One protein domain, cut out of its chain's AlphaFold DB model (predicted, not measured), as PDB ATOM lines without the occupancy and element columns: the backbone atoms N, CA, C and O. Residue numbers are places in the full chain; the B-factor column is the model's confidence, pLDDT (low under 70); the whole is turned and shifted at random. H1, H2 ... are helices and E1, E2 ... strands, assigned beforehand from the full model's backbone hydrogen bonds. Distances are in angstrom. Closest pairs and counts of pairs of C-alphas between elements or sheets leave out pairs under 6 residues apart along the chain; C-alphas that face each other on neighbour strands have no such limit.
ATOM      1  N   THR A  33     -51.483  -6.545  -5.630       72.88
ATOM      2  CA  THR A  33     -50.647  -7.146  -6.679       72.88
ATOM      3  C   THR A  33     -49.773  -8.269  -6.114       72.88
ATOM      4  O   THR A  33     -49.739  -9.363  -6.674       72.88
ATOM      5  N   LEU A  34     -49.134  -8.056  -4.957       69.56
ATOM      6  CA  LEU A  34     -48.333  -9.077  -4.269       69.56
ATOM      7  C   LEU A  34     -49.182 -10.264  -3.800       69.56
ATOM      8  O   LEU A  34     -48.765 -11.414  -3.944       69.56
ATOM      9  N   THR A  35     -50.372  -9.999  -3.259       71.88
ATOM     10  CA  THR A  35     -51.307 -11.053  -2.838       71.88
ATOM     11  C   THR A  35     -51.791 -11.845  -4.048       71.88
ATOM     12  O   THR A  35     -51.719 -13.069  -4.030       71.88
ATOM     13  N   SER A  36     -52.165 -11.171  -5.140       73.25
ATOM     14  CA  SER A  36     -52.593 -11.823  -6.386       73.25
ATOM     15  C   SER A  36     -51.486 -12.684  -6.998       73.25
ATOM     16  O   SER A  36     -51.744 -13.821  -7.389       73.25
ATOM     17  N   TYR A  37     -50.242 -12.194  -7.017       77.00
ATOM     18  CA  TYR A  37     -49.084 -12.947  -7.501       77.00
ATOM     19  C   TYR A  37     -48.809 -14.198  -6.652       77.00
ATOM     20  O   TYR A  37     -48.595 -15.286  -7.191       77.00
ATOM     21  N   ARG A  38     -48.876 -14.081  -5.318       72.81
ATOM     22  CA  ARG A  38     -48.747 -15.232  -4.405       72.81
ATOM     23  C   ARG A  38     -49.861 -16.248  -4.624       72.81
ATOM     24  O   ARG A  38     -49.571 -17.435  -4.738       72.81
ATOM     25  N   THR A  39     -51.109 -15.801  -4.739       74.31
ATOM     26  CA  THR A  39     -52.254 -16.676  -5.011       74.31
ATOM     27  C   THR A  39     -52.106 -17.389  -6.357       74.31
ATOM     28  O   THR A  39     -52.298 -18.599  -6.414       74.31
ATOM     29  N   GLN A  40     -51.695 -16.695  -7.422       76.25
ATOM     30  CA  GLN A  40     -51.438 -17.316  -8.727       76.25
ATOM     31  C   GLN A  40     -50.295 -18.334  -8.678       76.25
ATOM     32  O   GLN A  40     -50.431 -19.418  -9.239       76.25
ATOM     33  N   THR A  41     -49.210 -18.023  -7.967       77.50
ATOM     34  CA  THR A  41     -48.080 -18.946  -7.784       77.50
ATOM     35  C   THR A  41     -48.525 -20.208  -7.044       77.50
ATOM     36  O   THR A  41     -48.262 -21.313  -7.505       77.50
ATOM     37  N   ILE A  42     -49.283 -20.065  -5.951       81.75
ATOM     38  CA  ILE A  42     -49.834 -21.199  -5.188       81.75
ATOM     39  C   ILE A  42     -50.778 -22.041  -6.056       81.75
ATOM     40  O   ILE A  42     -50.719 -23.268  -6.016       81.75
ATOM     41  N   ILE A  43     -51.629 -21.406  -6.869       83.25
ATOM     42  CA  ILE A  43     -52.531 -22.112  -7.790       83.25
ATOM     43  C   ILE A  43     -51.732 -22.886  -8.848       83.25
ATOM     44  O   ILE A  43     -52.063 -24.035  -9.131       83.25
ATOM     45  N   GLN A  44     -50.688 -22.292  -9.429       83.94
ATOM     46  CA  GLN A  44     -49.841 -22.967 -10.416       83.94
ATOM     47  C   GLN A  44     -49.065 -24.136  -9.806       83.94
ATOM     48  O   GLN A  44     -49.038 -25.211 -10.403       83.94
ATOM     49  N   GLU A  45     -48.499 -23.968  -8.613       85.62
ATOM     50  CA  GLU A  45     -47.834 -25.056  -7.890       85.62
ATOM     51  C   GLU A  45     -48.818 -26.174  -7.532       85.62
ATOM     52  O   GLU A  45     -48.545 -27.341  -7.789       85.62
ATOM     53  N   SER A  46     -50.023 -25.836  -7.069       88.56
ATOM     54  CA  SER A  46     -51.076 -26.826  -6.815       88.56
ATOM     55  C   SER A  46     -51.452 -27.612  -8.078       88.56
ATOM     56  O   SER A  46     -51.589 -28.834  -8.025       88.56
ATOM     57  N   ARG A  47     -51.565 -26.942  -9.233       91.50
ATOM     58  CA  ARG A  47     -51.821 -27.603 -10.526       91.50
ATOM     59  C   ARG A  47     -50.674 -28.523 -10.938       91.50
ATOM     60  O   ARG A  47     -50.936 -29.621 -11.418       91.50
ATOM     61  N   ARG A  48     -49.421 -28.103 -10.732       91.94
ATOM     62  CA  ARG A  48     -48.225 -28.914 -11.014       91.94
ATOM     63  C   ARG A  48     -48.167 -30.153 -10.130       91.94
ATOM     64  O   ARG A  48     -47.946 -31.234 -10.655       91.94
ATOM     65  N   VAL A  49     -48.425 -30.014  -8.831       92.94
ATOM     66  CA  VAL A  49     -48.476 -31.145  -7.891       92.94
ATOM     67  C   VAL A  49     -49.586 -32.123  -8.276       92.94
ATOM     68  O   VAL A  49     -49.351 -33.326  -8.297       92.94
ATOM     69  N   LYS A  50     -50.771 -31.631  -8.662       94.25
ATOM     70  CA  LYS A  50     -51.842 -32.493  -9.187       94.25
ATOM     71  C   LYS A  50     -51.416 -33.240 -10.454       94.25
ATOM     72  O   LYS A  50     -51.591 -34.449 -10.529       94.25
ATOM     73  N   ALA A  51     -50.850 -32.537 -11.437       95.38
ATOM     74  CA  ALA A  51     -50.364 -33.147 -12.674       95.38
ATOM     75  C   ALA A  51     -49.262 -34.193 -12.415       95.38
ATOM     76  O   ALA A  51     -49.260 -35.235 -13.064       95.38
ATOM     77  N   LEU A  52     -48.379 -33.959 -11.435       96.06
ATOM     78  CA  LEU A  52     -47.387 -34.938 -10.985       96.06
ATOM     79  C   LEU A  52     -48.056 -36.176 -10.384       96.06
ATOM     80  O   LEU A  52     -47.768 -37.282 -10.826       96.06
ATOM     81  N   ALA A  53     -49.002 -35.996  -9.460       94.94
ATOM     82  CA  ALA A  53     -49.732 -37.110  -8.853       94.94
ATOM     83  C   ALA A  53     -50.488 -37.950  -9.902       94.94
ATOM     84  O   ALA A  53     -50.573 -39.169  -9.786       94.94
ATOM     85  N   ILE A  54     -51.006 -37.318 -10.961       96.00
ATOM     86  CA  ILE A  54     -51.634 -38.020 -12.092       96.00
ATOM     87  C   ILE A  54     -50.598 -38.810 -12.908       96.00
ATOM     88  O   ILE A  54     -50.894 -39.917 -13.354       96.00
ATOM     89  N   ALA A  55     -49.390 -38.270 -13.103       96.00
ATOM     90  CA  ALA A  55     -48.301 -38.977 -13.776       96.00
ATOM     91  C   ALA A  55     -47.844 -40.203 -12.965       96.00
ATOM     92  O   ALA A  55     -47.712 -41.294 -13.520       96.00
ATOM     93  N   GLU A  56     -47.670 -40.045 -11.650       94.88
ATOM     94  CA  GLU A  56     -47.352 -41.137 -10.722       94.88
ATOM     95  C   GLU A  56     -48.454 -42.200 -10.717       94.88
ATOM     96  O   GLU A  56     -48.156 -43.385 -10.833       94.88
ATOM     97  N   ALA A  57     -49.728 -41.796 -10.701       93.50
ATOM     98  CA  ALA A  57     -50.843 -42.729 -10.828       93.50
ATOM     99  C   ALA A  57     -50.785 -43.519 -12.146       93.50
ATOM    100  O   ALA A  57     -51.020 -44.724 -12.150       93.50
ATOM    101  N   GLY A  58     -50.427 -42.875 -13.263       93.81
ATOM    102  CA  GLY A  58     -50.194 -43.560 -14.538       93.81
ATOM    103  C   GLY A  58     -49.090 -44.620 -14.450       93.81
ATOM    104  O   GLY A  58     -49.275 -45.739 -14.930       93.81
ATOM    105  N   MET A  59     -47.963 -44.292 -13.810       94.19
ATOM    106  CA  MET A  59     -46.864 -45.235 -13.571       94.19
ATOM    107  C   MET A  59     -47.328 -46.436 -12.736       94.19
ATOM    108  O   MET A  59     -47.106 -47.573 -13.147       94.19
ATOM    109  N   GLU A  60     -48.023 -46.200 -11.621       92.06
ATOM    110  CA  GLU A  60     -48.552 -47.258 -10.746       92.06
ATOM    111  C   GLU A  60     -49.547 -48.177 -11.471       92.06
ATOM    112  O   GLU A  60     -49.514 -49.395 -11.309       92.06
ATOM    113  N   LEU A  61     -50.389 -47.626 -12.350       91.56
ATOM    114  CA  LEU A  61     -51.300 -48.428 -13.172       91.56
ATOM    115  C   LEU A  61     -50.549 -49.349 -14.144       91.56
ATOM    116  O   LEU A  61     -50.968 -50.485 -14.353       91.56
ATOM    117  N   VAL A  62     -49.439 -48.890 -14.729       92.44
ATOM    118  CA  VAL A  62     -48.593 -49.745 -15.575       92.44
ATOM    119  C   VAL A  62     -47.850 -50.795 -14.753       92.44
ATOM    120  O   VAL A  62     -47.721 -51.925 -15.217       92.44
ATOM    121  N   LEU A  63     -47.401 -50.472 -13.537       90.06
ATOM    122  CA  LEU A  63     -46.831 -51.469 -12.625       90.06
ATOM    123  C   LEU A  63     -47.857 -52.559 -12.284       90.06
ATOM    124  O   LEU A  63     -47.515 -53.738 -12.308       90.06
ATOM    125  N   ALA A  64     -49.120 -52.192 -12.061       87.94
ATOM    126  CA  ALA A  64     -50.198 -53.153 -11.850       87.94
ATOM    127  C   ALA A  64     -50.467 -54.030 -13.093       87.94
ATOM    128  O   ALA A  64     -50.652 -55.240 -12.959       87.94
ATOM    129  N   GLU A  65     -50.429 -53.465 -14.307       88.44
ATOM    130  CA  GLU A  65     -50.504 -54.256 -15.549       88.44
ATOM    131  C   GLU A  65     -49.312 -55.214 -15.692       88.44
ATOM    132  O   GLU A  65     -49.503 -56.385 -16.018       88.44
ATOM    133  N   LEU A  66     -48.092 -54.756 -15.390       86.25
ATOM    134  CA  LEU A  66     -46.880 -55.583 -15.389       86.25
ATOM    135  C   LEU A  66     -46.964 -56.736 -14.383       86.25
ATOM    136  O   LEU A  66     -46.450 -57.821 -14.651       86.25
ATOM    137  N   THR A  67     -47.622 -56.546 -13.239       80.62
ATOM    138  CA  THR A  67     -47.832 -57.637 -12.278       80.62
ATOM    139  C   THR A  67     -48.817 -58.688 -12.798       80.62
ATOM    140  O   THR A  67     -48.650 -59.876 -12.527       80.62
ATOM    141  N   LYS A  68     -49.823 -58.294 -13.591       79.81
ATOM    142  CA  LYS A  68     -50.767 -59.236 -14.231       79.81
ATOM    143  C   LYS A  68     -50.232 -59.857 -15.518       79.81
ATOM    144  O   LYS A  68     -50.666 -60.937 -15.908       79.81
ATOM    145  N   ASN A  69     -49.314 -59.183 -16.193       82.00
ATOM    146  CA  ASN A  69     -48.627 -59.681 -17.368       82.00
ATOM    147  C   ASN A  69     -47.199 -59.147 -17.358       82.00
ATOM    148  O   ASN A  69     -46.944 -58.025 -17.796       82.00
ATOM    149  N   SER A  70     -46.260 -59.987 -16.926       79.81
ATOM    150  CA  SER A  70     -44.848 -59.614 -16.839       79.81
ATOM    151  C   SER A  70     -44.307 -59.073 -18.168       79.81
ATOM    152  O   SER A  70     -43.442 -58.204 -18.162       79.81
ATOM    153  N   ALA A  71     -44.825 -59.533 -19.311       80.81
ATOM    154  CA  ALA A  71     -44.409 -59.118 -20.647       80.81
ATOM    155  C   ALA A  71     -45.093 -57.833 -21.157       80.81
ATOM    156  O   ALA A  71     -44.931 -57.495 -22.330       80.81
ATOM    157  N   PHE A  72     -45.868 -57.126 -20.327       87.50
ATOM    158  CA  PHE A  72     -46.544 -55.892 -20.723       87.50
ATOM    159  C   PHE A  72     -45.534 -54.830 -21.184       87.50
ATOM    160  O   PHE A  72     -44.639 -54.419 -20.449       87.50
ATOM    161  N   ALA A  73     -45.694 -54.369 -22.421       90.69
ATOM    162  CA  ALA A  73     -44.895 -53.311 -23.015       90.69
ATOM    163  C   ALA A  73     -45.771 -52.483 -23.957       90.69
ATOM    164  O   ALA A  73     -46.743 -52.982 -24.526       90.69
ATOM    165  N   THR A  74     -45.426 -51.211 -24.134       94.06
ATOM    166  CA  THR A  74     -46.107 -50.329 -25.089       94.06
ATOM    167  C   THR A  74     -45.216 -49.928 -26.247       94.06
ATOM    168  O   THR A  74     -45.734 -49.641 -27.324       94.06
ATOM    169  N   HIS A  75     -43.898 -49.916 -26.042       94.38
ATOM    170  CA  HIS A  75     -42.907 -49.525 -27.037       94.38
ATOM    171  C   HIS A  75     -41.626 -50.342 -26.876       94.38
ATOM    172  O   HIS A  75     -41.279 -50.785 -25.777       94.38
ATOM    173  N   LYS A  76     -40.876 -50.481 -27.970       92.50
ATOM    174  CA  LYS A  76     -39.486 -50.949 -27.925       92.50
ATOM    175  C   LYS A  76     -38.544 -49.822 -27.507       92.50
ATOM    176  O   LYS A  76     -38.813 -48.651 -27.775       92.50
ATOM    177  N   LEU A  77     -37.414 -50.202 -26.920       92.12
ATOM    178  CA  LEU A  77     -36.290 -49.312 -26.640       92.12
ATOM    179  C   LEU A  77     -35.055 -49.766 -27.413       92.12
ATOM    180  O   LEU A  77     -34.840 -50.963 -27.618       92.12
ATOM    181  N   ASP A  78     -34.235 -48.805 -27.823       90.44
ATOM    182  CA  ASP A  78     -32.873 -49.074 -28.270       90.44
ATOM    183  C   ASP A  78     -31.878 -49.071 -27.088       90.44
ATOM    184  O   ASP A  78     -32.233 -48.835 -25.930       90.44
ATOM    185  N   LYS A  79     -30.597 -49.329 -27.381       86.25
ATOM    186  CA  LYS A  79     -29.519 -49.324 -26.373       86.25
ATOM    187  C   LYS A  79     -29.242 -47.941 -25.769       86.25
ATOM    188  O   LYS A  79     -28.598 -47.863 -24.729       86.25
ATOM    189  N   ASN A  80     -29.719 -46.872 -26.404       88.75
ATOM    190  CA  ASN A  80     -29.615 -45.495 -25.926       88.75
ATOM    191  C   ASN A  80     -30.885 -45.048 -25.182       88.75
ATOM    192  O   ASN A  80     -31.031 -43.863 -24.884       88.75
ATOM    193  N   LEU A  81     -31.792 -45.986 -24.876       88.94
ATOM    194  CA  LEU A  81     -33.078 -45.753 -24.217       88.94
ATOM    195  C   LEU A  81     -34.043 -44.880 -25.031       88.94
ATOM    196  O   LEU A  81     -34.956 -44.282 -24.465       88.94
ATOM    197  N   VAL A  82     -33.881 -44.809 -26.348       92.00
ATOM    198  CA  VAL A  82     -34.787 -44.086 -27.242       92.00
ATOM    199  C   VAL A  82     -35.997 -44.962 -27.560       92.00
ATOM    200  O   VAL A  82     -35.853 -46.141 -27.893       92.00
ATOM    201  N   TRP A  83     -37.196 -44.383 -27.461       93.44
ATOM    202  CA  TRP A  83     -38.451 -45.042 -27.820       93.44
ATOM    203  C   TRP A  83     -38.520 -45.313 -29.328       93.44
ATOM    204  O   TRP A  83     -38.269 -44.422 -30.139       93.44
ATOM    205  N   LEU A  84     -38.866 -46.544 -29.698       91.50
ATOM    206  CA  LEU A  84     -38.985 -47.005 -31.083       91.50
ATOM    207  C   LEU A  84     -40.451 -47.341 -31.421       91.50
ATOM    208  O   LEU A  84     -41.376 -46.662 -30.987       91.50
ATOM    209  N   ALA A  85     -40.664 -48.389 -32.223       90.25
ATOM    210  CA  ALA A  85     -41.981 -48.845 -32.643       90.25
ATOM    211  C   ALA A  85     -42.879 -49.226 -31.454       90.25
ATOM    212  O   ALA A  85     -42.409 -49.743 -30.435       90.25
ATOM    213  N   THR A  86     -44.179 -49.004 -31.641       92.44
ATOM    214  CA  THR A  86     -45.224 -49.421 -30.711       92.44
ATOM    215  C   THR A  86     -45.306 -50.944 -30.633       92.44
ATOM    216  O   THR A  86     -45.082 -51.654 -31.615       92.44
ATOM    217  N   GLU A  87     -45.674 -51.440 -29.460       90.38
ATOM    218  CA  GLU A  87     -45.963 -52.846 -29.199       90.38
ATOM    219  C   GLU A  87     -47.470 -53.068 -29.081       90.38
ATOM    220  O   GLU A  87     -48.244 -52.150 -28.778       90.38
ATOM    221  N   ASN A  88     -47.896 -54.302 -29.335       88.56
ATOM    222  CA  ASN A  88     -49.246 -54.730 -28.993       88.56
ATOM    223  C   ASN A  88     -49.320 -54.998 -27.493       88.56
ATOM    224  O   ASN A  88     -48.412 -55.592 -26.913       88.56
ATOM    225  N   ARG A  89     -50.439 -54.625 -26.880       85.31
ATOM    226  CA  ARG A  89     -50.695 -54.853 -25.461       85.31
ATOM    227  C   ARG A  89     -52.089 -55.410 -25.220       85.31
ATOM    228  O   ARG A  89     -53.027 -55.165 -25.980       85.31
ATOM    229  N   GLN A  90     -52.221 -56.114 -24.106       79.62
ATOM    230  CA  GLN A  90     -53.504 -56.469 -23.517       79.62
ATOM    231  C   GLN A  90     -53.662 -55.676 -22.225       79.62
ATOM    232  O   GLN A  90     -52.725 -55.606 -21.435       79.62
ATOM    233  N   GLN A  91     -54.824 -55.055 -22.059       83.31
ATOM    234  CA  GLN A  91     -55.199 -54.342 -20.845       83.31
ATOM    235  C   GLN A  91     -55.964 -55.303 -19.934       83.31
ATOM    236  O   GLN A  91     -56.920 -55.941 -20.383       83.31
ATOM    237  N   SER A  92     -55.549 -55.388 -18.674       83.38
ATOM    238  CA  SER A  92     -56.153 -56.252 -17.655       83.38
ATOM    239  C   SER A  92     -56.985 -55.448 -16.657       83.38
ATOM    240  O   SER A  92     -57.956 -55.967 -16.102       83.38
ATOM    241  N   LEU A  93     -56.617 -54.184 -16.425       86.06
ATOM    242  CA  LEU A  93     -57.317 -53.291 -15.509       86.06
ATOM    243  C   LEU A  93     -58.654 -52.809 -16.092       86.06
ATOM    244  O   LEU A  93     -58.829 -52.662 -17.306       86.06
ATOM    245  N   GLN A  94     -59.607 -52.556 -15.194       86.75
ATOM    246  CA  GLN A  94     -60.977 -52.156 -15.521       86.75
ATOM    247  C   GLN A  94     -61.289 -50.756 -14.992       86.75
ATOM    248  O   GLN A  94     -60.724 -50.323 -13.988       86.75
ATOM    249  N   ASP A  95     -62.225 -50.076 -15.651       90.06
ATOM    250  CA  ASP A  95     -62.723 -48.768 -15.228       90.06
ATOM    251  C   ASP A  95     -63.320 -48.820 -13.812       90.06
ATOM    252  O   ASP A  95     -63.990 -49.784 -13.434       90.06
ATOM    253  N   LEU A  96     -63.141 -47.742 -13.041       89.19
ATOM    254  CA  LEU A  96     -63.692 -47.618 -11.692       89.19
ATOM    255  C   LEU A  96     -64.332 -46.239 -11.493       89.19
ATOM    256  O   LEU A  96     -63.671 -45.237 -11.204       89.19
ATOM    257  N   SER A  97     -65.660 -46.200 -11.612       87.00
ATOM    258  CA  SER A  97     -66.448 -44.962 -11.574       87.00
ATOM    259  C   SER A  97     -66.338 -44.202 -10.250       87.00
ATOM    260  O   SER A  97     -66.347 -42.973 -10.255       87.00
ATOM    261  N   THR A  98     -66.169 -44.906  -9.126       87.81
ATOM    262  CA  THR A  98     -66.081 -44.313  -7.779       87.81
ATOM    263  C   THR A  98     -64.879 -43.388  -7.594       87.81
ATOM    264  O   THR A  98     -64.938 -42.485  -6.767       87.81
ATOM    265  N   HIS A  99     -63.820 -43.571  -8.387       80.50
ATOM    266  CA  HIS A  99     -62.599 -42.758  -8.345       80.50
ATOM    267  C   HIS A  99     -62.418 -41.913  -9.618       80.50
ATOM    268  O   HIS A  99     -61.353 -41.340  -9.853       80.50
ATOM    269  N   GLY A 100     -63.446 -41.846 -10.478       86.81
ATOM    270  CA  GLY A 100     -63.347 -41.202 -11.788       86.81
ATOM    271  C   GLY A 100     -62.260 -41.822 -12.672       86.81
ATOM    272  O   GLY A 100     -61.673 -41.115 -13.491       86.81
ATOM    273  N   PHE A 101     -61.958 -43.109 -12.470       91.81
ATOM    274  CA  PHE A 101     -60.934 -43.832 -13.210       91.81
ATOM    275  C   PHE A 101     -61.522 -44.435 -14.484       91.81
ATOM    276  O   PHE A 101     -62.517 -45.163 -14.434       91.81
ATOM    277  N   LYS A 102     -60.900 -44.124 -15.621       93.44
ATOM    278  CA  LYS A 102     -61.284 -44.633 -16.935       93.44
ATOM    279  C   LYS A 102     -60.055 -44.893 -17.793       93.44
ATOM    280  O   LYS A 102     -59.182 -44.032 -17.877       93.44
ATOM    281  N   LEU A 103     -60.029 -46.018 -18.491       91.19
ATOM    282  CA  LEU A 103     -58.987 -46.372 -19.446       91.19
ATOM    283  C   LEU A 103     -59.450 -46.144 -20.884       91.19
ATOM    284  O   LEU A 103     -60.612 -46.350 -21.238       91.19
ATOM    285  N   ASN A 104     -58.527 -45.695 -21.731       90.06
ATOM    286  CA  ASN A 104     -58.779 -45.580 -23.159       90.06
ATOM    287  C   ASN A 104     -58.584 -46.950 -23.816       90.06
ATOM    288  O   ASN A 104     -57.522 -47.561 -23.707       90.06
ATOM    289  N   SER A 105     -59.596 -47.414 -24.542       79.38
ATOM    290  CA  SER A 105     -59.593 -48.709 -25.219       79.38
ATOM    291  C   SER A 105     -58.664 -48.708 -26.441       79.38
ATOM    292  O   SER A 105     -59.089 -48.452 -27.566       79.38
ATOM    293  N   ALA A 106     -57.383 -49.011 -26.219       81.81
ATOM    294  CA  ALA A 106     -56.370 -49.148 -27.264       81.81
ATOM    295  C   ALA A 106     -55.500 -50.396 -27.051       81.81
ATOM    296  O   ALA A 106     -54.945 -50.608 -25.971       81.81
ATOM    297  N   THR A 107     -55.339 -51.192 -28.110       81.31
ATOM    298  CA  THR A 107     -54.612 -52.477 -28.109       81.31
ATOM    299  C   THR A 107     -53.129 -52.355 -28.480       81.31
ATOM    300  O   THR A 107     -52.413 -53.352 -28.468       81.31
ATOM    301  N   SER A 108     -52.642 -51.155 -28.802       86.50
ATOM    302  CA  SER A 108     -51.233 -50.880 -29.112       86.50
ATOM    303  C   SER A 108     -50.863 -49.437 -28.751       86.50
ATOM    304  O   SER A 108     -51.749 -48.594 -28.585       86.50
ATOM    305  N   GLY A 109     -49.565 -49.150 -28.620       86.25
ATOM    306  CA  GLY A 109     -49.035 -47.794 -28.434       86.25
ATOM    307  C   GLY A 109     -49.160 -47.290 -27.001       86.25
ATOM    308  O   GLY A 109     -49.067 -48.076 -26.073       86.25
ATOM    309  N   THR A 110     -49.345 -45.992 -26.778       92.12
ATOM    310  CA  THR A 110     -49.333 -45.337 -25.452       92.12
ATOM    311  C   THR A 110     -50.503 -45.741 -24.547       92.12
ATOM    312  O   THR A 110     -51.652 -45.778 -24.988       92.12
ATOM    313  N   TYR A 111     -50.232 -46.085 -23.281       94.25
ATOM    314  CA  TYR A 111     -51.252 -46.477 -22.292       94.25
ATOM    315  C   TYR A 111     -51.848 -45.223 -21.672       94.25
ATOM    316  O   TYR A 111     -51.108 -44.399 -21.151       94.25
ATOM    317  N   SER A 112     -53.159 -45.020 -21.773       94.31
ATOM    318  CA  SER A 112     -53.751 -43.730 -21.424       94.31
ATOM    319  C   SER A 112     -55.123 -43.858 -20.795       94.31
ATOM    320  O   SER A 112     -55.838 -44.845 -20.981       94.31
ATOM    321  N   GLY A 113     -55.492 -42.828 -20.046       94.50
ATOM    322  CA  GLY A 113     -56.757 -42.794 -19.343       94.50
ATOM    323  C   GLY A 113     -56.970 -41.498 -18.580       94.50
ATOM    324  O   GLY A 113     -56.268 -40.498 -18.757       94.50
ATOM    325  N   LYS A 114     -57.981 -41.532 -17.723       94.19
ATOM    326  CA  LYS A 114     -58.411 -40.445 -16.858       94.19
ATOM    327  C   LYS A 114     -58.467 -40.943 -15.418       94.19
ATOM    328  O   LYS A 114     -58.925 -42.058 -15.181       94.19
ATOM    329  N   ILE A 115     -58.039 -40.111 -14.474       92.50
ATOM    330  CA  ILE A 115     -58.235 -40.322 -13.038       92.50
ATOM    331  C   ILE A 115     -58.704 -39.006 -12.414       92.50
ATOM    332  O   ILE A 115     -58.078 -37.961 -12.596       92.50
ATOM    333  N   GLY A 116     -59.853 -39.034 -11.735       89.62
ATOM    334  CA  GLY A 116     -60.487 -37.828 -11.203       89.62
ATOM    335  C   GLY A 116     -60.763 -36.776 -12.284       89.62
ATOM    336  O   GLY A 116     -61.591 -36.975 -13.175       89.62
ATOM    337  N   ASP A 117     -60.090 -35.632 -12.189       90.25
ATOM    338  CA  ASP A 117     -60.210 -34.472 -13.077       90.25
ATOM    339  C   ASP A 117     -59.060 -34.343 -14.097       90.25
ATOM    340  O   ASP A 117     -59.101 -33.441 -14.935       90.25
ATOM    341  N   GLY A 118     -58.079 -35.251 -14.091       94.12
ATOM    342  CA  GLY A 118     -56.913 -35.205 -14.976       94.12
ATOM    343  C   GLY A 118     -56.722 -36.443 -15.846       94.12
ATOM    344  O   GLY A 118     -57.385 -37.466 -15.673       94.12
ATOM    345  N   THR A 119     -55.812 -36.344 -16.813       96.81
ATOM    346  CA  THR A 119     -55.533 -37.400 -17.798       96.81
ATOM    347  C   THR A 119     -54.072 -37.812 -17.767       96.81
ATOM    348  O   THR A 119     -53.188 -36.985 -17.542       96.81
ATOM    349  N   PHE A 120     -53.799 -39.084 -18.040       96.25
ATOM    350  CA  PHE A 120     -52.445 -39.629 -18.058       96.25
ATOM    351  C   PHE A 120     -52.143 -40.357 -19.370       96.25
ATOM    352  O   PHE A 120     -53.044 -40.862 -20.044       96.25
ATOM    353  N   MET A 121     -50.858 -40.422 -19.703       96.44
ATOM    354  CA  MET A 121     -50.309 -41.192 -20.812       96.44
ATOM    355  C   MET A 121     -48.988 -41.833 -20.388       96.44
ATOM    356  O   MET A 121     -48.179 -41.177 -19.743       96.44
ATOM    357  N   VAL A 122     -48.763 -43.100 -20.725       96.50
ATOM    358  CA  VAL A 122     -47.615 -43.872 -20.241       96.50
ATOM    359  C   VAL A 122     -47.004 -44.714 -21.353       96.50
ATOM    360  O   VAL A 122     -47.700 -45.425 -22.089       96.50
ATOM    361  N   ARG A 123     -45.676 -44.662 -21.436       95.50
ATOM    362  CA  ARG A 123     -44.830 -45.531 -22.249       95.50
ATOM    363  C   ARG A 123     -44.012 -46.431 -21.331       95.50
ATOM    364  O   ARG A 123     -43.547 -46.010 -20.280       95.50
ATOM    365  N   VAL A 124     -43.856 -47.682 -21.733       95.06
ATOM    366  CA  VAL A 124     -43.092 -48.700 -21.023       95.06
ATOM    367  C   VAL A 124     -42.415 -49.596 -22.043       95.06
ATOM    368  O   VAL A 124     -43.029 -50.007 -23.035       95.06
ATOM    369  N   GLY A 125     -41.142 -49.875 -21.802       93.00
ATOM    370  CA  GLY A 125     -40.328 -50.709 -22.668       93.00
ATOM    371  C   GLY A 125     -39.207 -51.377 -21.892       93.00
ATOM    372  O   GLY A 125     -38.698 -50.841 -20.904       93.00
ATOM    373  N   LEU A 126     -38.835 -52.563 -22.356       91.06
ATOM    374  CA  LEU A 126     -37.706 -53.316 -21.834       91.06
ATOM    375  C   LEU A 126     -36.398 -52.654 -22.257       91.06
ATOM    376  O   LEU A 126     -36.203 -52.375 -23.441       91.06
ATOM    377  N   ILE A 127     -35.504 -52.421 -21.302       91.12
ATOM    378  CA  ILE A 127     -34.174 -51.901 -21.589       91.12
ATOM    379  C   ILE A 127     -33.327 -53.047 -22.161       91.12
ATOM    380  O   ILE A 127     -33.156 -54.056 -21.478       91.12
ATOM    381  N   PRO A 128     -32.779 -52.921 -23.384       85.38
ATOM    382  CA  PRO A 128     -32.034 -54.000 -24.023       85.38
ATOM    383  C   PRO A 128     -30.625 -54.133 -23.423       85.38
ATOM    384  O   PRO A 128     -29.641 -53.655 -23.994       85.38
ATOM    385  N   TYR A 129     -30.538 -54.795 -22.269       82.38
ATOM    386  CA  TYR A 129     -29.287 -55.237 -21.653       82.38
ATOM    387  C   TYR A 129     -28.886 -56.630 -22.150       82.38
ATOM    388  O   TYR A 129     -29.721 -57.419 -22.583       82.38
ATOM    389  N   ALA A 130     -27.585 -56.914 -22.122       79.69
ATOM    390  CA  ALA A 130     -27.071 -58.268 -22.294       79.69
ATOM    391  C   ALA A 130     -26.853 -58.887 -20.911       79.69
ATOM    392  O   ALA A 130     -26.399 -58.177 -20.015       79.69
ATOM    393  N   ASP A 131     -27.129 -60.182 -20.776       72.75
ATOM    394  CA  ASP A 131     -26.862 -60.918 -19.539       72.75
ATOM    395  C   ASP A 131     -25.368 -60.913 -19.198       72.75
ATOM    396  O   ASP A 131     -24.526 -61.188 -20.066       72.75
ATOM    397  N   ASP A 132     -25.025 -60.671 -17.928       73.81
ATOM    398  CA  ASP A 132     -23.697 -61.018 -17.430       73.81
ATOM    399  C   ASP A 132     -23.551 -62.556 -17.456       73.81
ATOM    400  O   ASP A 132     -24.314 -63.275 -16.805       73.81
ATOM    401  N   PRO A 133     -22.542 -63.124 -18.147       67.00
ATOM    402  CA  PRO A 133     -22.300 -64.571 -18.143       67.00
ATOM    403  C   PRO A 133     -22.045 -65.158 -16.738       67.00
ATOM    404  O   PRO A 133     -21.994 -66.378 -16.572       67.00
ATOM    405  N   LYS A 134     -21.855 -64.316 -15.715       64.19
ATOM    406  CA  LYS A 134     -21.693 -64.704 -14.307       64.19
ATOM    407  C   LYS A 134     -23.021 -64.812 -13.548       64.19
ATOM    408  O   LYS A 134     -23.022 -65.393 -12.461       64.19
ATOM    409  N   THR A 135     -24.135 -64.300 -14.068       61.12
ATOM    410  CA  THR A 135     -25.463 -64.364 -13.435       61.12
ATOM    411  C   THR A 135     -26.327 -65.417 -14.120       61.12
ATOM    412  O   THR A 135     -27.147 -65.136 -14.976       61.12
ATOM    413  N   THR A 136     -26.153 -66.678 -13.731       55.34
ATOM    414  CA  THR A 136     -26.821 -67.832 -14.371       55.34
ATOM    415  C   THR A 136     -28.177 -68.192 -13.768       55.34
ATOM    416  O   THR A 136     -28.634 -69.312 -13.916       55.34
ATOM    417  N   ASN A 137     -28.748 -67.328 -12.938       55.97
ATOM    418  CA  ASN A 137     -30.026 -67.614 -12.273       55.97
ATOM    419  C   ASN A 137     -31.056 -66.521 -12.589       55.97
ATOM    420  O   ASN A 137     -32.242 -66.686 -12.328       55.97
ATOM    421  N   ILE A 138     -30.591 -65.404 -13.155       66.62
ATOM    422  CA  ILE A 138     -31.375 -64.223 -13.485       66.62
ATOM    423  C   ILE A 138     -31.069 -63.904 -14.944       66.62
ATOM    424  O   ILE A 138     -29.905 -63.806 -15.319       66.62
ATOM    425  N   ASP A 139     -32.116 -63.762 -15.747       68.94
ATOM    426  CA  ASP A 139     -32.031 -63.214 -17.098       68.94
ATOM    427  C   ASP A 139     -32.122 -61.688 -16.976       68.94
ATOM    428  O   ASP A 139     -33.207 -61.112 -16.850       68.94
ATOM    429  N   GLU A 140     -30.957 -61.047 -16.899       75.25
ATOM    430  CA  GLU A 140     -30.813 -59.604 -16.704       75.25
ATOM    431  C   GLU A 140     -31.299 -58.814 -17.923       75.25
ATOM    432  O   GLU A 140     -31.773 -57.682 -17.777       75.25
ATOM    433  N   SER A 141     -31.265 -59.419 -19.115       76.19
ATOM    434  CA  SER A 141     -31.831 -58.865 -20.348       76.19
ATOM    435  C   SER A 141     -33.327 -58.593 -20.214       76.19
ATOM    436  O   SER A 141     -33.879 -57.731 -20.897       76.19
ATOM    437  N   LEU A 142     -33.974 -59.293 -19.283       79.44
ATOM    438  CA  LEU A 142     -35.372 -59.163 -18.928       79.44
ATOM    439  C   LEU A 142     -35.583 -58.391 -17.605       79.44
ATOM    440  O   LEU A 142     -36.726 -58.133 -17.234       79.44
ATOM    441  N   SER A 143     -34.551 -57.968 -16.882       83.06
ATOM    442  CA  SER A 143     -34.721 -57.394 -15.537       83.06
ATOM    443  C   SER A 143     -35.019 -55.899 -15.493       83.06
ATOM    444  O   SER A 143     -35.461 -55.419 -14.458       83.06
ATOM    445  N   TYR A 144     -34.809 -55.133 -16.564       89.19
ATOM    446  CA  TYR A 144     -34.900 -53.670 -16.481       89.19
ATOM    447  C   TYR A 144     -35.915 -53.085 -17.453       89.19
ATOM    448  O   TYR A 144     -35.883 -53.350 -18.652       89.19
ATOM    449  N   LEU A 145     -36.802 -52.240 -16.933       92.06
ATOM    450  CA  LEU A 145     -37.830 -51.536 -17.696       92.06
ATOM    451  C   LEU A 145     -37.643 -50.030 -17.516       92.06
ATOM    452  O   LEU A 145     -37.327 -49.568 -16.419       92.06
ATOM    453  N   ARG A 146     -37.889 -49.258 -18.572       94.38
ATOM    454  CA  ARG A 146     -38.093 -47.809 -18.469       94.38
ATOM    455  C   ARG A 146     -39.587 -47.531 -18.517       94.38
ATOM    456  O   ARG A 146     -40.273 -48.086 -19.377       94.38
ATOM    457  N   ILE A 147     -40.074 -46.670 -17.631       96.06
ATOM    458  CA  ILE A 147     -41.439 -46.143 -17.656       96.06
ATOM    459  C   ILE A 147     -41.361 -44.624 -17.764       96.06
ATOM    460  O   ILE A 147     -40.733 -43.975 -16.934       96.06
ATOM    461  N   GLU A 148     -42.028 -44.061 -18.766       96.50
ATOM    462  CA  GLU A 148     -42.233 -42.621 -18.894       96.50
ATOM    463  C   GLU A 148     -43.735 -42.341 -18.825       96.50
ATOM    464  O   GLU A 148     -44.502 -42.854 -19.639       96.50
ATOM    465  N   ALA A 149     -44.161 -41.547 -17.847       97.25
ATOM    466  CA  ALA A 149     -45.555 -41.200 -17.615       97.25
ATOM    467  C   ALA A 149     -45.745 -39.681 -17.658       97.25
ATOM    468  O   ALA A 149     -45.071 -38.939 -16.944       97.25
ATOM    469  N   LEU A 150     -46.692 -39.216 -18.468       97.56
ATOM    470  CA  LEU A 150     -47.163 -37.840 -18.479       97.56
ATOM    471  C   LEU A 150     -48.512 -37.735 -17.776       97.56
ATOM    472  O   LEU A 150     -49.453 -38.455 -18.107       97.56
ATOM    473  N   GLY A 151     -48.627 -36.784 -16.858       97.06
ATOM    474  CA  GLY A 151     -49.876 -36.412 -16.207       97.06
ATOM    475  C   GLY A 151     -50.256 -34.983 -16.560       97.06
ATOM    476  O   GLY A 151     -49.413 -34.084 -16.520       97.06
ATOM    477  N   LYS A 152     -51.526 -34.772 -16.911       96.81
ATOM    478  CA  LYS A 152     -52.080 -33.469 -17.279       96.81
ATOM    479  C   LYS A 152     -53.239 -33.092 -16.366       96.81
ATOM    480  O   LYS A 152     -54.203 -33.844 -16.217       96.81
ATOM    481  N   TYR A 153     -53.164 -31.881 -15.823       95.38
ATOM    482  CA  TYR A 153     -54.261 -31.221 -15.126       95.38
ATOM    483  C   TYR A 153     -54.347 -29.757 -15.561       95.38
ATOM    484  O   TYR A 153     -53.420 -28.976 -15.330       95.38
ATOM    485  N   ASP A 154     -55.472 -29.380 -16.180       89.44
ATOM    486  CA  ASP A 154     -55.621 -28.085 -16.858       89.44
ATOM    487  C   ASP A 154     -54.462 -27.876 -17.864       89.44
ATOM    488  O   ASP A 154     -54.163 -28.792 -18.630       89.44
ATOM    489  N   ALA A 155     -53.772 -26.732 -17.846       87.25
ATOM    490  CA  ALA A 155     -52.594 -26.470 -18.681       87.25
ATOM    491  C   ALA A 155     -51.266 -27.018 -18.109       87.25
ATOM    492  O   ALA A 155     -50.213 -26.857 -18.726       87.25
ATOM    493  N   ALA A 156     -51.266 -27.606 -16.906       92.94
ATOM    494  CA  ALA A 156     -50.049 -28.129 -16.291       92.94
ATOM    495  C   ALA A 156     -49.809 -29.577 -16.727       92.94
ATOM    496  O   ALA A 156     -50.662 -30.440 -16.515       92.94
ATOM    497  N   VAL A 157     -48.622 -29.845 -17.277       96.69
ATOM    498  CA  VAL A 157     -48.166 -31.198 -17.615       96.69
ATOM    499  C   VAL A 157     -46.877 -31.504 -16.857       96.69
ATOM    500  O   VAL A 157     -45.939 -30.698 -16.830       96.69
ATOM    501  N   ARG A 158     -46.836 -32.668 -16.211       96.88
ATOM    502  CA  ARG A 158     -45.647 -33.204 -15.542       96.88
ATOM    503  C   ARG A 158     -45.283 -34.549 -16.134       96.88
ATOM    504  O   ARG A 158     -46.158 -35.300 -16.558       96.88
ATOM    505  N   ARG A 159     -43.988 -34.829 -16.134       96.88
ATOM    506  CA  ARG A 159     -43.388 -36.066 -16.612       96.88
ATOM    507  C   ARG A 159     -42.666 -36.752 -15.470       96.88
ATOM    508  O   ARG A 159     -41.793 -36.143 -14.856       96.88
ATOM    509  N   VAL A 160     -42.974 -38.025 -15.283       96.81
ATOM    510  CA  VAL A 160     -42.213 -38.963 -14.464       96.81
ATOM    511  C   VAL A 160     -41.457 -39.898 -15.401       96.81
ATOM    512  O   VAL A 160     -42.069 -40.539 -16.249       96.81
ATOM    513  N   ASP A 161     -40.137 -39.964 -15.260       95.44
ATOM    514  CA  ASP A 161     -39.278 -40.938 -15.943       95.44
ATOM    515  C   ASP A 161     -38.624 -41.831 -14.887       95.44
ATOM    516  O   ASP A 161     -37.992 -41.337 -13.943       95.44
ATOM    517  N   ALA A 162     -38.820 -43.138 -15.011       94.88
ATOM    518  CA  ALA A 162     -38.419 -44.115 -14.015       94.88
ATOM    519  C   ALA A 162     -37.755 -45.340 -14.647       94.88
ATOM    520  O   ALA A 162     -38.130 -45.796 -15.729       94.88
ATOM    521  N   VAL A 163     -36.789 -45.906 -13.922       93.25
ATOM    522  CA  VAL A 163     -36.208 -47.217 -14.229       93.25
ATOM    523  C   VAL A 163     -36.652 -48.185 -13.150       93.25
ATOM    524  O   VAL A 163     -36.450 -47.947 -11.955       93.25
ATOM    525  N   ILE A 164     -37.256 -49.281 -13.590       90.94
ATOM    526  CA  ILE A 164     -37.825 -50.319 -12.743       90.94
ATOM    527  C   ILE A 164     -36.968 -51.576 -12.863       90.94
ATOM    528  O   ILE A 164     -36.657 -52.019 -13.969       90.94
ATOM    529  N   ASN A 165     -36.620 -52.162 -11.720       87.38
ATOM    530  CA  ASN A 165     -36.108 -53.520 -11.626       87.38
ATOM    531  C   ASN A 165     -37.281 -54.492 -11.557       87.38
ATOM    532  O   ASN A 165     -38.049 -54.472 -10.594       87.38
ATOM    533  N   ARG A 166     -37.392 -55.365 -12.544       85.38
ATOM    534  CA  ARG A 166     -38.243 -56.543 -12.521       85.38
ATOM    535  C   ARG A 166     -37.450 -57.698 -11.912       85.38
ATOM    536  O   ARG A 166     -36.510 -58.213 -12.515       85.38
ATOM    537  N   ARG A 167     -37.845 -58.089 -10.702       81.50
ATOM    538  CA  ARG A 167     -37.305 -59.228  -9.952       81.50
ATOM    539  C   ARG A 167     -38.168 -60.459 -10.175       81.50
ATOM    540  O   ARG A 167     -39.386 -60.342 -10.313       81.50
ATOM    541  N   TYR A 168     -37.546 -61.630 -10.123       81.31
ATOM    542  CA  TYR A 168     -38.196 -62.923 -10.324       81.31
ATOM    543  C   TYR A 168     -38.029 -63.824  -9.100       81.31
ATOM    544  O   TYR A 168     -37.146 -64.681  -9.073       81.31
ATOM    545  N   ILE A 763     -39.339 -53.092  -8.439       83.81
ATOM    546  CA  ILE A 763     -38.636 -52.158  -7.556       83.81
ATOM    547  C   ILE A 763     -38.257 -50.928  -8.371       83.81
ATOM    548  O   ILE A 763     -37.523 -51.032  -9.352       83.81
ATOM    549  N   VAL A 764     -38.722 -49.750  -7.958       85.94
ATOM    550  CA  VAL A 764     -38.302 -48.480  -8.563       85.94
ATOM    551  C   VAL A 764     -36.851 -48.207  -8.159       85.94
ATOM    552  O   VAL A 764     -36.559 -48.039  -6.978       85.94
ATOM    553  N   ILE A 765     -35.931 -48.176  -9.128       86.94
ATOM    554  CA  ILE A 765     -34.502 -47.905  -8.876       86.94
ATOM    555  C   ILE A 765     -34.200 -46.416  -9.024       86.94
ATOM    556  O   ILE A 765     -33.417 -45.853  -8.260       86.94
ATOM    557  N   SER A 766     -34.807 -45.776 -10.020       89.88
ATOM    558  CA  SER A 766     -34.672 -44.343 -10.249       89.88
ATOM    559  C   SER A 766     -36.020 -43.731 -10.567       89.88
ATOM    560  O   SER A 766     -36.834 -44.344 -11.254       89.88
ATOM    561  N   TRP A 767     -36.208 -42.495 -10.123       90.69
ATOM    562  CA  TRP A 767     -37.406 -41.709 -10.364       90.69
ATOM    563  C   TRP A 767     -37.001 -40.256 -10.597       90.69
ATOM    564  O   TRP A 767     -36.165 -39.715  -9.865       90.69
ATOM    565  N   LYS A 768     -37.558 -39.629 -11.633       94.69
ATOM    566  CA  LYS A 768     -37.262 -38.243 -11.996       94.69
ATOM    567  C   LYS A 768     -38.525 -37.519 -12.438       94.69
ATOM    568  O   LYS A 768     -39.152 -37.909 -13.418       94.69
ATOM    569  N   ASP A 769     -38.817 -36.406 -11.776       94.25
ATOM    570  CA  ASP A 769     -39.878 -35.477 -12.162       94.25
ATOM    571  C   ASP A 769     -39.327 -34.310 -12.998       94.25
ATOM    572  O   ASP A 769     -38.330 -33.672 -12.651       94.25
ATOM    573  N   THR A 770     -39.990 -34.017 -14.116       94.56
ATOM    574  CA  THR A 770     -39.704 -32.872 -14.989       94.56
ATOM    575  C   THR A 770     -40.991 -32.217 -15.488       94.56
ATOM    576  O   THR A 770     -42.055 -32.830 -15.532       94.56
ATOM    577  N   ALA A 771     -40.910 -30.944 -15.877       90.69
ATOM    578  CA  ALA A 771     -42.000 -30.309 -16.612       90.69
ATOM    579  C   ALA A 771     -42.078 -30.864 -18.046       90.69
ATOM    580  O   ALA A 771     -41.057 -31.241 -18.632       90.69
ATOM    581  N   ALA A 772     -43.286 -30.879 -18.603       92.19
ATOM    582  CA  ALA A 772     -43.538 -31.137 -20.015       92.19
ATOM    583  C   ALA A 772     -44.507 -30.081 -20.571       92.19
ATOM    584  O   ALA A 772     -45.202 -29.392 -19.819       92.19
ATOM    585  N   SER A 773     -44.515 -29.923 -21.887       92.06
ATOM    586  CA  SER A 773     -45.406 -29.028 -22.622       92.06
ATOM    587  C   SER A 773     -46.715 -29.722 -23.007       92.06
ATOM    588  O   SER A 773     -46.827 -30.948 -23.000       92.06
ATOM    589  N   GLU A 774     -47.731 -28.934 -23.363       90.88
ATOM    590  CA  GLU A 774     -48.971 -29.502 -23.899       90.88
ATOM    591  C   GLU A 774     -48.783 -30.180 -25.255       90.88
ATOM    592  O   GLU A 774     -49.540 -31.095 -25.571       90.88
ATOM    593  N   ASP A 775     -47.811 -29.735 -26.051       91.12
ATOM    594  CA  ASP A 775     -47.530 -30.328 -27.357       91.12
ATOM    595  C   ASP A 775     -46.816 -31.670 -27.185       91.12
ATOM    596  O   ASP A 775     -47.265 -32.662 -27.751       91.12
ATOM    597  N   GLU A 776     -45.843 -31.755 -26.264       89.12
ATOM    598  CA  GLU A 776     -45.279 -33.045 -25.841       89.12
ATOM    599  C   GLU A 776     -46.370 -34.011 -25.370       89.12
ATOM    600  O   GLU A 776     -46.275 -35.190 -25.669       89.12
ATOM    601  N   TYR A 777     -47.411 -33.538 -24.671       92.00
ATOM    602  CA  TYR A 777     -48.524 -34.391 -24.235       92.00
ATOM    603  C   TYR A 777     -49.405 -34.890 -25.390       92.00
ATOM    604  O   TYR A 777     -49.966 -35.976 -25.300       92.00
ATOM    605  N   LYS A 778     -49.581 -34.099 -26.454       88.44
ATOM    606  CA  LYS A 778     -50.391 -34.494 -27.622       88.44
ATOM    607  C   LYS A 778     -49.644 -35.463 -28.537       88.44
ATOM    608  O   LYS A 778     -50.288 -36.317 -29.139       88.44
ATOM    609  N   ASP A 779     -48.321 -35.325 -28.610       87.00
ATOM    610  CA  ASP A 779     -47.431 -36.133 -29.454       87.00
ATOM    611  C   ASP A 779     -46.888 -37.391 -28.733       87.00
ATOM    612  O   ASP A 779     -46.078 -38.146 -29.286       87.00
ATOM    613  N   PHE A 780     -47.307 -37.607 -27.481       86.50
ATOM    614  CA  PHE A 780     -46.926 -38.743 -26.641       86.50
ATOM    615  C   PHE A 780     -47.702 -40.021 -26.984       86.50
ATOM    616  O   PHE A 780     -47.097 -41.122 -26.919       86.50
TER     617      PHE A 780
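What this domain is: This is residues 33 to 168 and 763 to 780 of the 780 residues of an uncharacterized protein of Candidatus Riflebacteria bacterium (UniProt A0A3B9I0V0). A twisted sheet of five strands, E3 to E7, curls round one long helix, H1, whose residues 33 to 43 stick out; the short H2 is on the opposite face, and the small hairpin of E1 and E2 packs near the last residues of E4. The printed part has 154 residues, with two named helices and seven named strands in the order H1 E1 E2 E3 E4 E5 E6 E7 H2, of mixed class. The larger sheet, order E3 E4 E5 E6 E7, is antiparallel. The whole is compact, with a radius of gyration of the C-alphas of 17.2 A, spanning 65 by 32 by 25 A.

How they stand to each other: H1, residues 33 to 68, is on the sheet of E3, 111 to 115, E4, 118 to 126, E5, 144 to 153, E6, 156 to 167, and E7, 763 to 772. The closest C-alphas of H1 and E5, Ala 55 and Gly 151, are 3.9 A apart. E1, 75 to 77, and E2, 83 to 86, form a hairpin, N 76 to O 85 being 3.0 A; the closest C-alphas of E1 and E4, His 75 and Gly 125, are 5.2 A apart. E3 to E6 are a meander, each strand the antiparallel neighbour of the one before: N 113 to O 120 is 3.1 A, N 121 to O 150 2.9 A, N 149 to O 160 2.8 A. E6 and E7 are antiparallel, N 161 to O 768 being 2.9 A. H2, 774 to 778, has a height over the sheet of 8.9 A and is apart from H1. In both helices every O i to N i+4 pair is within hydrogen-bond range.

Where its parts are: H1 begins at C-alpha 33 (-50.647, -7.146, -6.679) and is 52.6 A long. E4, E5 and E6 measure 27.3 A, 29.7 A and 34.2 A. E7, 24.9 A, bends by 57 degrees at residue 766. H2 ends at C-alpha 778 (-50.391, -34.494, -27.622).

The domain as a whole: Residues 169 to 762 are not printed; C-alphas 168 and 763 are 11.1 A apart. The links E2 to E3 and E4 to E5 are long. Residues 34 and 133 to 139 have pLDDT under 70.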